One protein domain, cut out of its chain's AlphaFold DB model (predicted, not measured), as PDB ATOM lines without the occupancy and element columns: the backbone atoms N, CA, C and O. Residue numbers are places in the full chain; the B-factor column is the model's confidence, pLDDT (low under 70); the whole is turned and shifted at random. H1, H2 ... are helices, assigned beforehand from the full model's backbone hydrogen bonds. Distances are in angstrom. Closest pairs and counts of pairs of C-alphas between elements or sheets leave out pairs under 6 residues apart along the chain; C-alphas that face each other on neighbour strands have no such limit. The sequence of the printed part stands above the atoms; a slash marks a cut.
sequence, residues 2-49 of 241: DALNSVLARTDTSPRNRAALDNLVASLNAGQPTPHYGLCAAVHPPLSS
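AT A GLANCE: This is residues 2 to 49 of the 241 residues of an uncharacterized protein of Mycena chlorophos (UniProt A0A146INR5). What does one see first? One long helix, H2, runs roughly along the longest axis; the very short helix H3 packs on its residues 17 to 21, and another short helix, H1, lies near both. Where do the rest of the parts go? From the far end of H2, whose residues 26 to 29 stick out together with residues 30 and 31, an unnamed stretch folds back to H3, and residues 44 to 49 lie at the end of the body where H2 begins. What is the make-up? The printed part has 48 residues with three named helices, in the order H1, H2, H3, and no named strand: the class is all helix. It is compact, with a radius of gyration of the C-alphas of 10.3 A and spans of 28 by 19 by 16 A.

HOW THE PARTS SIT: How does H1, residues 2 to 8, stand to H2, residues 15 to 29? They are close but not clearly touching, the closest C-alphas being those of Leu 8 and Arg 18, 7.5 A apart. They run opposite ways at a shallow tilt of 31 degrees. Where does H3, residues 40 to 43, stand? It touches H2, which meets it with residues 17 to 21 alone; the closest C-alphas are those of Asn 17 and Ala 41, 4.7 A apart. H1 and H3 are close but not clearly touching, with the C-alphas of Val 7 and Ala 42 closest at 6.7 A. What do the backbone N and O atoms show? In H2 every O i to N i+4 pair is within hydrogen-bond range, and in H1 2 of 3 are. H3 is too short for such a pair, but its one O i to N i+3 pair is within range.

IN THESE COORDINATES: Where does the first helix lie? H1 begins at C-alpha 2, at (19.032, 22.520, 40.532), and ends at Leu 8. How long is the next helix? H2 measures 20.9 A from C-alpha 15, at (8.602, 11.448, 54.782), to C-alpha 29. Where is the last helix? H3 has four residues, from Cys 40 to Val 43, and its last C-alpha is at (11.522, 25.812, 53.489).

THE WHOLE: How large is it? The two C-alphas farthest apart are those of Gly 31 and Ser 49, 28.9 A. Is the backbone continuous? The printed part has no cut; the links H1 to H2, of 6 residues, and H2 to H3, of 10 residues, are both short. How confident is the model? The mean pLDDT of the printed part is 83.1, and residue 36 is the one residue under 70.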
ATOM      1  N   ASP A   2      17.845  22.752  39.684       75.19
ATOM      2  CA  ASP A   2      19.032  22.520  40.532       75.19
ATOM      3  C   ASP A   2      18.812  22.762  42.034       75.19
ATOM      4  O   ASP A   2      19.165  21.923  42.858       75.19
ATOM      5  N   ALA A   3      18.141  23.858  42.402       75.88
ATOM      6  CA  ALA A   3      17.815  24.153  43.801       75.88
ATOM      7  C   ALA A   3      16.772  23.196  44.417       75.88
ATOM      8  O   ALA A   3      16.721  23.044  45.630       75.88
ATOM      9  N   LEU A   4      15.922  22.559  43.606       78.31
ATOM     10  CA  LEU A   4      14.960  21.564  44.093       78.31
ATOM     11  C   LEU A   4      15.653  20.211  44.288       78.31
ATOM     12  O   LEU A   4      15.447  19.547  45.301       78.31
ATOM     13  N   ASN A   5      16.544  19.859  43.360       80.94
ATOM     14  CA  ASN A   5      17.370  18.660  43.446       80.94
ATOM     15  C   ASN A   5      18.310  18.706  44.657       80.94
ATOM     16  O   ASN A   5      18.489  17.687  45.315       80.94
ATOM     17  N   SER A   6      18.853  19.877  45.013       83.25
ATOM     18  CA  SER A   6      19.680  20.017  46.218       83.25
ATOM     19  C   SER A   6      18.886  19.805  47.512       83.25
ATOM     20  O   SER A   6      19.404  19.209  48.452       83.25
ATOM     21  N   VAL A   7      17.616  20.221  47.559       79.94
ATOM     22  CA  VAL A   7      16.725  19.956  48.701       79.94
ATOM     23  C   VAL A   7      16.351  18.471  48.768       79.94
ATOM     24  O   VAL A   7      16.342  17.893  49.853       79.94
ATOM     25  N   LEU A   8      16.115  17.833  47.619       82.31
ATOM     26  CA  LEU A   8      15.855  16.393  47.510       82.31
ATOM     27  C   LEU A   8      17.104  15.523  47.739       82.31
ATOM     28  O   LEU A   8      16.982  14.328  47.992       82.31
ATOM     29  N   ALA A   9      18.310  16.073  47.680       84.81
ATOM     30  CA  ALA A   9      19.519  15.327  48.025       84.81
ATOM     31  C   ALA A   9      19.700  15.173  49.546       84.81
ATOM     32  O   ALA A   9      20.535  14.388  49.994       84.81
ATOM     33  N   ARG A  10      18.937  15.917  50.357       82.50
ATOM     34  CA  ARG A  10      19.095  15.900  51.811       82.50
ATOM     35  C   ARG A  10      18.464  14.659  52.443       82.50
ATOM     36  O   ARG A  10      17.315  14.308  52.168       82.50
ATOM     37  N   THR A  11      19.205  14.036  53.354       81.38
ATOM     38  CA  THR A  11      18.782  12.848  54.115       81.38
ATOM     39  C   THR A  11      17.891  13.182  55.311       81.38
ATOM     40  O   THR A  11      17.203  12.308  55.823       81.38
ATOM     41  N   ASP A  12      17.859  14.447  55.734       84.69
ATOM     42  CA  ASP A  12      17.095  14.934  56.886       84.69
ATOM     43  C   ASP A  12      15.637  15.290  56.551       84.69
ATOM     44  O   ASP A  12      14.941  15.863  57.382       84.69
ATOM     45  N   THR A  13      15.155  14.977  55.345       84.56
ATOM     46  CA  THR A  13      13.795  15.330  54.911       84.56
ATOM     47  C   THR A  13      12.734  14.412  55.526       84.56
ATOM     48  O   THR A  13      12.832  13.189  55.458       84.56
ATOM     49  N   SER A  14      11.681  14.992  56.116       87.56
ATOM     50  CA  SER A  14      10.589  14.187  56.679       87.56
ATOM     51  C   SER A  14       9.818  13.449  55.571       87.56
ATOM     52  O   SER A  14       9.617  14.028  54.497       87.56
ATOM     53  N   PRO A  15       9.298  12.228  55.812       86.62
ATOM     54  CA  PRO A  15       8.602  11.448  54.782       86.62
ATOM     55  C   PRO A  15       7.414  12.187  54.149       86.62
ATOM     56  O   PRO A  15       7.185  12.110  52.944       86.62
ATOM     57  N   ARG A  16       6.683  12.975  54.951       85.94
ATOM     58  CA  ARG A  16       5.557  13.795  54.480       85.94
ATOM     59  C   ARG A  16       6.011  14.921  53.550       85.94
ATOM     60  O   ARG A  16       5.400  15.138  52.507       85.94
ATOM     61  N   ASN A  17       7.071  15.637  53.924       88.25
ATOM     62  CA  ASN A  17       7.619  16.711  53.096       88.25
ATOM     63  C   ASN A  17       8.251  16.147  51.826       88.25
ATOM     64  O   ASN A  17       8.126  16.756  50.768       88.25
ATOM     65  N   ARG A  18       8.866  14.965  51.920       86.88
ATOM     66  CA  ARG A  18       9.428  14.256  50.778       86.88
ATOM     67  C   ARG A  18       8.366  13.945  49.733       86.88
ATOM     68  O   ARG A  18       8.509  14.379  48.598       86.88
ATOM     69  N   ALA A  19       7.256  13.334  50.146       88.12
ATOM     70  CA  ALA A  19       6.128  13.065  49.259       88.12
ATOM     71  C   ALA A  19       5.572  14.348  48.607       88.12
ATOM     72  O   ALA A  19       5.264  14.362  47.418       88.12
ATOM     73  N   ALA A  20       5.484  15.454  49.355       86.12
ATOM     74  CA  ALA A  20       5.040  16.737  48.809       86.12
ATOM     75  C   ALA A  20       6.014  17.317  47.763       86.12
ATOM     76  O   ALA A  20       5.573  17.901  46.772       86.12
ATOM     77  N   LEU A  21       7.325  17.157  47.966       87.00
ATOM     78  CA  LEU A  21       8.347  17.590  47.011       87.00
ATOM     79  C   LEU A  21       8.388  16.687  45.772       87.00
ATOM     80  O   LEU A  21       8.491  17.207  44.664       87.00
ATOM     81  N   ASP A  22       8.245  15.374  45.936       88.75
ATOM     82  CA  ASP A  22       8.197  14.423  44.820       88.75
ATOM     83  C   ASP A  22       6.947  14.659  43.949       88.75
ATOM     84  O   ASP A  22       7.040  14.686  42.721       88.75
ATOM     85  N   ASN A  23       5.796  14.960  44.564       87.62
ATOM     86  CA  ASN A  23       4.584  15.380  43.848       87.62
ATOM     87  C   ASN A  23       4.791  16.691  43.076       87.62
ATOM     88  O   ASN A  23       4.313  16.833  41.947       87.62
ATOM     89  N   LEU A  24       5.524  17.650  43.657       85.69
ATOM     90  CA  LEU A  24       5.890  18.870  42.944       85.69
ATOM     91  C   LEU A  24       6.778  18.537  41.738       85.69
ATOM     92  O   LEU A  24       6.487  19.003  40.642       85.69
ATOM     93  N   VAL A  25       7.815  17.713  41.893       87.75
ATOM     94  CA  VAL A  25       8.668  17.294  40.765       87.75
ATOM     95  C   VAL A  25       7.841  16.628  39.665       87.75
ATOM     96  O   VAL A  25       8.000  16.976  38.497       87.75
ATOM     97  N   ALA A  26       6.916  15.738  40.026       87.44
ATOM     98  CA  ALA A  26       6.018  15.098  39.071       87.44
ATOM     99  C   ALA A  26       5.160  16.125  38.306       87.44
ATOM    100  O   ALA A  26       5.070  16.049  37.081       87.44
ATOM    101  N   SER A  27       4.599  17.128  38.993       85.88
ATOM    102  CA  SER A  27       3.828  18.207  38.352       85.88
ATOM    103  C   SER A  27       4.665  19.065  37.394       85.88
ATOM    104  O   SER A  27       4.200  19.416  36.309       85.88
ATOM    105  N   LEU A  28       5.920  19.352  37.753       86.44
ATOM    106  CA  LEU A  28       6.842  20.131  36.923       86.44
ATOM    107  C   LEU A  28       7.280  19.345  35.684       86.44
ATOM    108  O   LEU A  28       7.318  19.901  34.589       86.44
ATOM    109  N   ASN A  29       7.549  18.048  35.842       87.38
ATOM    110  CA  ASN A  29       7.856  17.147  34.730       87.38
ATOM    111  C   ASN A  29       6.655  16.977  33.787       87.38
ATOM    112  O   ASN A  29       6.840  16.827  32.584       87.38
ATOM    113  N   ALA A  30       5.428  17.068  34.312       88.94
ATOM    114  CA  ALA A  30       4.196  17.099  33.525       88.94
ATOM    115  C   ALA A  30       3.933  18.454  32.827       88.94
ATOM    116  O   ALA A  30       2.884  18.635  32.212       88.94
ATOM    117  N   GLY A  31       4.858  19.417  32.918       84.44
ATOM    118  CA  GLY A  31       4.762  20.716  32.249       84.44
ATOM    119  C   GLY A  31       3.906  21.754  32.979       84.44
ATOM    120  O   GLY A  31       3.598  22.797  32.400       84.44
ATOM    121  N   GLN A  32       3.515  21.512  34.236       82.50
ATOM    122  CA  GLN A  32       2.815  22.529  35.020       82.50
ATOM    123  C   GLN A  32       3.771  23.668  35.418       82.50
ATOM    124  O   GLN A  32       4.945  23.427  35.713       82.50
ATOM    125  N   PRO A  33       3.291  24.925  35.445       77.88
ATOM    126  CA  PRO A  33       4.114  26.063  35.832       77.88
ATOM    127  C   PRO A  33       4.566  25.951  37.291       77.88
ATOM    128  O   PRO A  33       3.825  25.490  38.161       77.88
ATOM    129  N   THR A  34       5.782  26.428  37.573       72.81
ATOM    130  CA  THR A  34       6.300  26.462  38.941       72.81
ATOM    131  C   THR A  34       5.422  27.347  39.827       72.81
ATOM    132  O   THR A  34       5.060  28.462  39.431       72.81
ATOM    133  N   PRO A  35       5.082  26.897  41.048       72.44
ATOM    134  CA  PRO A  35       4.362  27.742  41.981       72.44
ATOM    135  C   PRO A  35       5.184  29.002  42.270       72.44
ATOM    136  O   PRO A  35       6.386  28.947  42.522       72.44
ATOM    137  N   HIS A  36       4.525  30.160  42.263       69.69
ATOM    138  CA  HIS A  36       5.164  31.455  42.528       69.69
ATOM    139  C   HIS A  36       5.542  31.673  44.009       69.69
ATOM    140  O   HIS A  36       5.947  32.772  44.389       69.69
ATOM    141  N   TYR A  37       5.412  30.647  44.851       74.44
ATOM    142  CA  TYR A  37       5.713  30.672  46.277       74.44
ATOM    143  C   TYR A  37       6.556  29.451  46.668       74.44
ATOM    144  O   TYR A  37       6.453  28.387  46.061       74.44
ATOM    145  N   GLY A  38       7.399  29.604  47.693       75.50
ATOM    146  CA  GLY A  38       8.160  28.489  48.257       75.50
ATOM    147  C   GLY A  38       7.254  27.574  49.080       75.50
ATOM    148  O   GLY A  38       6.568  28.043  49.990       75.50
ATOM    149  N   LEU A  39       7.251  26.276  48.770       81.56
ATOM    150  CA  LEU A  39       6.531  25.271  49.554       81.56
ATOM    151  C   LEU A  39       7.124  25.160  50.961       81.56
ATOM    152  O   LEU A  39       8.343  25.094  51.109       81.56
ATOM    153  N   CYS A  40       6.278  25.024  51.984       84.81
ATOM    154  CA  CYS A  40       6.717  24.777  53.364       84.81
ATOM    155  C   CYS A  40       7.657  23.558  53.463       84.81
ATOM    156  O   CYS A  40       8.673  23.614  54.150       84.81
ATOM    157  N   ALA A  41       7.396  22.511  52.670       84.56
ATOM    158  CA  ALA A  41       8.250  21.327  52.561       84.56
ATOM    159  C   ALA A  41       9.679  21.629  52.062       84.56
ATOM    160  O   ALA A  41      10.620  20.950  52.464       84.56
ATOM    161  N   ALA A  42       9.853  22.652  51.218       84.19
ATOM    162  CA  ALA A  42      11.167  23.104  50.762       84.19
ATOM    163  C   ALA A  42      11.834  24.059  51.766       84.19
ATOM    164  O   ALA A  42      13.057  24.105  51.854       84.19
ATOM    165  N   VAL A  43      11.036  24.822  52.519       84.06
ATOM    166  CA  VAL A  43      11.522  25.812  53.489       84.06
ATOM    167  C   VAL A  43      12.026  25.147  54.777       84.06
ATOM    168  O   VAL A  43      13.045  25.570  55.316       84.06
ATOM    169  N   HIS A  44      11.355  24.101  55.266       86.00
ATOM    170  CA  HIS A  44      11.775  23.345  56.451       86.00
ATOM    171  C   HIS A  44      11.683  21.822  56.230       86.00
ATOM    172  O   HIS A  44      10.815  21.150  56.794       86.00
ATOM    173  N   PRO A  45      12.603  21.239  55.438       84.38
ATOM    174  CA  PRO A  45      12.538  19.828  55.054       84.38
ATOM    175  C   PRO A  45      12.424  18.824  56.222       84.38
ATOM    176  O   PRO A  45      11.610  17.901  56.097       84.38
ATOM    177  N   PRO A  46      13.117  19.006  57.369       83.62
ATOM    178  CA  PRO A  46      13.055  18.056  58.487       83.62
ATOM    179  C   PRO A  46      11.755  18.065  59.283       83.62
ATOM    180  O   PRO A  46      11.385  17.064  59.890       83.62
ATOM    181  N   LEU A  47      11.036  19.185  59.287       84.06
ATOM    182  CA  LEU A  47       9.882  19.388  60.157       84.06
ATOM    183  C   LEU A  47       8.598  19.297  59.340       84.06
ATOM    184  O   LEU A  47       8.392  20.052  58.391       84.06
ATOM    185  N   SER A  48       7.712  18.381  59.721       79.56
ATOM    186  CA  SER A  48       6.421  18.174  59.050       79.56
ATOM    187  C   SER A  48       5.349  19.185  59.471       79.56
ATOM    188  O   SER A  48       4.333  19.318  58.788       79.56
ATOM    189  N   SER A  49       5.557  19.898  60.585       84.75
ATOM    190  CA  SER A  49       4.606  20.866  61.132       84.75
ATOM    191  C   SER A  49       5.157  22.291  61.046       84.75
ATOM    192  O   SER A  49       6.246  22.576  61.535       84.75
TER     193      SER A  49